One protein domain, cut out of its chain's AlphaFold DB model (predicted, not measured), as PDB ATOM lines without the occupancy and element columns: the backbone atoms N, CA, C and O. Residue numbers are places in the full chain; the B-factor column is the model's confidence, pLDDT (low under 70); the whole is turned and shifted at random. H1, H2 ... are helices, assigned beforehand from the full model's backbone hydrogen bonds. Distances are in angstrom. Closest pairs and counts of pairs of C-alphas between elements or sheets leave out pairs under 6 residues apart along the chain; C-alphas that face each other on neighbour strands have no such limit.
ATOM      1  N   PRO A 110     490.013 457.163 415.367       69.81
ATOM      2  CA  PRO A 110     491.235 456.943 414.592       69.81
ATOM      3  C   PRO A 110     491.133 455.752 413.636       69.81
ATOM      4  O   PRO A 110     491.541 455.851 412.479       69.81
ATOM      5  N   HIS A 111     490.528 454.651 414.081       70.25
ATOM      6  CA  HIS A 111     490.378 453.445 413.275       70.25
ATOM      7  C   HIS A 111     489.431 453.676 412.090       70.25
ATOM      8  O   HIS A 111     489.752 453.357 410.945       70.25
ATOM      9  N   ARG A 112     488.307 454.366 412.327       73.69
ATOM     10  CA  ARG A 112     487.405 454.821 411.256       73.69
ATOM     11  C   ARG A 112     488.123 455.696 410.238       73.69
ATOM     12  O   ARG A 112     487.833 455.607 409.044       73.69
ATOM     13  N   GLN A 113     489.022 456.571 410.682       73.31
ATOM     14  CA  GLN A 113     489.781 457.433 409.780       73.31
ATOM     15  C   GLN A 113     490.785 456.626 408.947       73.31
ATOM     16  O   GLN A 113     490.850 456.821 407.735       73.31
ATOM     17  N   ALA A 114     491.522 455.700 409.565       73.75
ATOM     18  CA  ALA A 114     492.475 454.828 408.880       73.75
ATOM     19  C   ALA A 114     491.786 453.956 407.818       73.75
ATOM     20  O   ALA A 114     492.229 453.917 406.669       73.75
ATOM     21  N   GLN A 115     490.646 453.355 408.161       78.81
ATOM     22  CA  GLN A 115     489.843 452.561 407.234       78.81
ATOM     23  C   GLN A 115     489.337 453.409 406.057       78.81
ATOM     24  O   GLN A 115     489.483 453.029 404.897       78.81
ATOM     25  N   ASN A 116     488.800 454.604 406.328       76.06
ATOM     26  CA  ASN A 116     488.356 455.513 405.269       76.06
ATOM     27  C   ASN A 116     489.504 455.948 404.349       76.06
ATOM     28  O   ASN A 116     489.306 456.033 403.136       76.06
ATOM     29  N   ASN A 117     490.689 456.209 404.905       77.62
ATOM     30  CA  ASN A 117     491.875 456.570 404.136       77.62
ATOM     31  C   ASN A 117     492.359 455.399 403.270       77.62
ATOM     32  O   ASN A 117     492.693 455.616 402.108       77.62
ATOM     33  N   SER A 118     492.345 454.167 403.787       77.88
ATOM     34  CA  SER A 118     492.685 452.959 403.022       77.88
ATOM     35  C   SER A 118     491.724 452.760 401.845       77.88
ATOM     36  O   SER A 118     492.168 452.674 400.700       77.88
ATOM     37  N   VAL A 119     490.409 452.844 402.082       76.75
ATOM     38  CA  VAL A 119     489.386 452.753 401.022       76.75
ATOM     39  C   VAL A 119     489.553 453.856 399.977       76.75
ATOM     40  O   VAL A 119     489.448 453.605 398.775       76.75
ATOM     41  N   MET A 120     489.819 455.089 400.413       78.62
ATOM     42  CA  MET A 120     490.030 456.215 399.506       78.62
ATOM     43  C   MET A 120     491.273 455.999 398.640       78.62
ATOM     44  O   MET A 120     491.206 456.172 397.425       78.62
ATOM     45  N   THR A 121     492.376 455.573 399.248       79.06
ATOM     46  CA  THR A 121     493.634 455.303 398.543       79.06
ATOM     47  C   THR A 121     493.455 454.172 397.526       79.06
ATOM     48  O   THR A 121     493.873 454.311 396.378       79.06
ATOM     49  N   HIS A 122     492.738 453.109 397.895       83.50
ATOM     50  CA  HIS A 122     492.397 452.013 396.990       83.50
ATOM     51  C   HIS A 122     491.533 452.482 395.805       83.50
ATOM     52  O   HIS A 122     491.822 452.146 394.661       83.50
ATOM     53  N   MET A 123     490.498 453.304 396.021       81.69
ATOM     54  CA  MET A 123     489.697 453.841 394.906       81.69
ATOM     55  C   MET A 123     490.518 454.708 393.944       81.69
ATOM     56  O   MET A 123     490.367 454.584 392.726       81.69
ATOM     57  N   PHE A 124     491.357 455.604 394.472       77.69
ATOM     58  CA  PHE A 124     492.188 456.472 393.637       77.69
ATOM     59  C   PHE A 124     493.193 455.665 392.830       77.69
ATOM     60  O   PHE A 124     493.311 455.876 391.625       77.69
ATOM     61  N   GLY A 125     493.842 454.695 393.464       84.88
ATOM     62  CA  GLY A 125     494.753 453.804 392.775       84.88
ATOM     63  C   GLY A 125     494.055 452.970 391.688       84.88
ATOM     64  O   GLY A 125     494.585 452.842 390.587       84.88
ATOM     65  N   MET A 126     492.838 452.469 391.941       80.88
ATOM     66  CA  MET A 126     492.060 451.740 390.929       80.88
ATOM     67  C   MET A 126     491.721 452.629 389.732       80.88
ATOM     68  O   MET A 126     491.748 452.181 388.588       80.88
ATOM     69  N   THR A 127     491.413 453.898 389.991       78.19
ATOM     70  CA  THR A 127     491.119 454.883 388.944       78.19
ATOM     71  C   THR A 127     492.365 455.194 388.113       78.19
ATOM     72  O   THR A 127     492.287 455.281 386.890       78.19
ATOM     73  N   GLU A 128     493.526 455.328 388.756       81.75
ATOM     74  CA  GLU A 128     494.808 455.525 388.075       81.75
ATOM     75  C   GLU A 128     495.165 454.321 387.200       81.75
ATOM     76  O   GLU A 128     495.566 454.487 386.049       81.75
ATOM     77  N   LEU A 129     494.950 453.110 387.708       83.06
ATOM     78  CA  LEU A 129     495.228 451.884 386.975       83.06
ATOM     79  C   LEU A 129     494.315 451.728 385.747       83.06
ATOM     80  O   LEU A 129     494.794 451.402 384.664       83.06
ATOM     81  N   GLN A 130     493.026 452.060 385.868       79.19
ATOM     82  CA  GLN A 130     492.099 452.107 384.727       79.19
ATOM     83  C   GLN A 130     492.489 453.158 383.676       79.19
ATOM     84  O   GLN A 130     492.240 452.978 382.481       79.19
ATOM     85  N   LEU A 131     493.082 454.273 384.108       81.31
ATOM     86  CA  LEU A 131     493.571 455.307 383.202       81.31
ATOM     87  C   LEU A 131     494.827 454.837 382.453       81.31
ATOM     88  O   LEU A 131     494.932 455.055 381.246       81.31
ATOM     89  N   GLN A 132     495.750 454.163 383.147       77.94
ATOM     90  CA  GLN A 132     496.960 453.578 382.556       77.94
ATOM     91  C   GLN A 132     496.634 452.466 381.553       77.94
ATOM     92  O   GLN A 132     497.277 452.392 380.506       77.94
ATOM     93  N   SER A 133     495.599 451.663 381.816       78.88
ATOM     94  CA  SER A 133     495.137 450.616 380.896       78.88
ATOM     95  C   SER A 133     494.363 451.156 379.683       78.88
ATOM     96  O   SER A 133     493.937 450.385 378.822       78.88
ATOM     97  N   GLY A 134     494.149 452.475 379.582       80.19
ATOM     98  CA  GLY A 134     493.409 453.088 378.477       80.19
ATOM     99  C   GLY A 134     491.936 452.664 378.416       80.19
ATOM    100  O   GLY A 134     491.339 452.689 377.341       80.19
ATOM    101  N   GLY A 135     491.351 452.249 379.546       68.44
ATOM    102  CA  GLY A 135     489.968 451.772 379.624       68.44
ATOM    103  C   GLY A 135     489.751 450.323 379.170       68.44
ATOM    104  O   GLY A 135     488.600 449.898 379.060       68.44
ATOM    105  N   LEU A 136     490.818 449.557 378.915       74.69
ATOM    106  CA  LEU A 136     490.722 448.102 378.775       74.69
ATOM    107  C   LEU A 136     490.487 447.429 380.134       74.69
ATOM    108  O   LEU A 136     490.821 447.979 381.188       74.69
ATOM    109  N   LEU A 137     489.904 446.222 380.090       70.75
ATOM    110  CA  LEU A 137     489.768 445.364 381.265       70.75
ATOM    111  C   LEU A 137     491.154 445.140 381.878       70.75
ATOM    112  O   LEU A 137     492.057 444.651 381.202       70.75
ATOM    113  N   VAL A 138     491.283 445.523 383.146       77.31
ATOM    114  CA  VAL A 138     492.468 445.300 383.977       77.31
ATOM    115  C   VAL A 138     492.752 443.803 384.038       77.31
ATOM    116  O   VAL A 138     491.830 443.029 384.305       77.31
ATOM    117  N   THR A 139     493.993 443.384 383.777       83.31
ATOM    118  CA  THR A 139     494.350 441.961 383.874       83.31
ATOM    119  C   THR A 139     494.472 441.522 385.332       83.31
ATOM    120  O   THR A 139     494.721 442.331 386.227       83.31
ATOM    121  N   ASP A 140     494.333 440.219 385.591       83.38
ATOM    122  CA  ASP A 140     494.474 439.674 386.947       83.38
ATOM    123  C   ASP A 140     495.864 439.959 387.551       83.38
ATOM    124  O   ASP A 140     495.989 440.166 388.759       83.38
ATOM    125  N   GLU A 141     496.914 440.027 386.724       84.50
ATOM    126  CA  GLU A 141     498.267 440.373 387.175       84.50
ATOM    127  C   GLU A 141     498.387 441.844 387.592       84.50
ATOM    128  O   GLU A 141     498.990 442.144 388.624       84.50
ATOM    129  N   GLU A 142     497.785 442.759 386.828       82.56
ATOM    130  CA  GLU A 142     497.737 444.188 387.154       82.56
ATOM    131  C   GLU A 142     496.907 444.437 388.417       82.56
ATOM    132  O   GLU A 142     497.329 445.182 389.302       82.56
ATOM    133  N   MET A 143     495.763 443.759 388.544       81.44
ATOM    134  CA  MET A 143     494.906 443.836 389.728       81.44
ATOM    135  C   MET A 143     495.612 443.301 390.980       81.44
ATOM    136  O   MET A 143     495.462 443.861 392.066       81.44
ATOM    137  N   LYS A 144     496.429 442.252 390.842       85.50
ATOM    138  CA  LYS A 144     497.234 441.721 391.946       85.50
ATOM    139  C   LYS A 144     498.344 442.686 392.366       85.50
ATOM    140  O   LYS A 144     498.462 442.990 393.550       85.50
ATOM    141  N   ALA A 145     499.119 443.205 391.413       84.38
ATOM    142  CA  ALA A 145     500.168 444.191 391.695       84.38
ATOM    143  C   ALA A 145     499.595 445.471 392.330       84.38
ATOM    144  O   ALA A 145     500.231 446.112 393.169       84.38
ATOM    145  N   PHE A 146     498.366 445.828 391.957       84.44
ATOM    146  CA  PHE A 146     497.619 446.917 392.558       84.44
ATOM    147  C   PHE A 146     497.263 446.670 394.024       84.44
ATOM    148  O   PHE A 146     497.556 447.515 394.872       84.44
ATOM    149  N   ALA A 147     496.665 445.514 394.324       83.00
ATOM    150  CA  ALA A 147     496.274 445.133 395.679       83.00
ATOM    151  C   ALA A 147     497.480 445.079 396.635       83.00
ATOM    152  O   ALA A 147     497.361 445.457 397.797       83.00
ATOM    153  N   GLU A 148     498.657 444.689 396.137       84.50
ATOM    154  CA  GLU A 148     499.913 444.722 396.901       84.50
ATOM    155  C   GLU A 148     500.380 446.156 397.212       84.50
ATOM    156  O   GLU A 148     500.948 446.414 398.273       84.50
ATOM    157  N   ARG A 149     500.133 447.111 396.308       81.75
ATOM    158  CA  ARG A 149     500.530 448.519 396.471       81.75
ATOM    159  C   ARG A 149     499.544 449.324 397.320       81.75
ATOM    160  O   ARG A 149     499.947 450.288 397.969       81.75
ATOM    161  N   TYR A 150     498.272 448.931 397.305       80.12
ATOM    162  CA  TYR A 150     497.171 449.597 397.996       80.12
ATOM    163  C   TYR A 150     496.297 448.582 398.741       80.12
ATOM    164  O   TYR A 150     495.158 448.340 398.339       80.12
TER     165      TYR A 150
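This is residues 110 to 150 of the 183 residues of an uncharacterized protein of Solanum chilense (UniProt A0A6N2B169). One long helix, H1, folds back through a short loop into a shorter helix, H2, making a lopsided helical hairpin. H2 is beside the later part of H1, while residues 110 to 117 of H1 stick out as a free arm. The printed part has 41 residues with two named helices, H1 then H2, and no named strand; the class is all helix. The whole is loose, with a radius of gyration of the C-alphas of 11.6 A, and a rod spanning 36 by 16 by 11 A.

H1, residues 110 to 132, measures 32.7 A from C-alpha 110 at (491.235, 456.943, 414.592) to C-alpha 132. H2, residues 140 to 149, measures 14.3 A and ends with C-alpha 149 at (500.530, 448.519, 396.471).

H1 and H2 form a helical hairpin and only just touch, with 3 pairs of C-alphas within 8 A. H1 touches H2 with residues 125 to 129 alone; the closest C-alphas, of Gly 125 and Phe 146, are 7.5 A apart. They run opposite ways at a steep tilt of 39 degrees. In H1 and H2 every O i to N i+4 pair is within hydrogen-bond range.

The C-alphas farthest apart, of Pro 110 and Leu 136, are 36.9 A apart. The printed part has no cut, and the link from H1 to H2 is short, with 7 residues. Mean pLDDT of the printed part is 79.1; residues 110 and 135 are under 70.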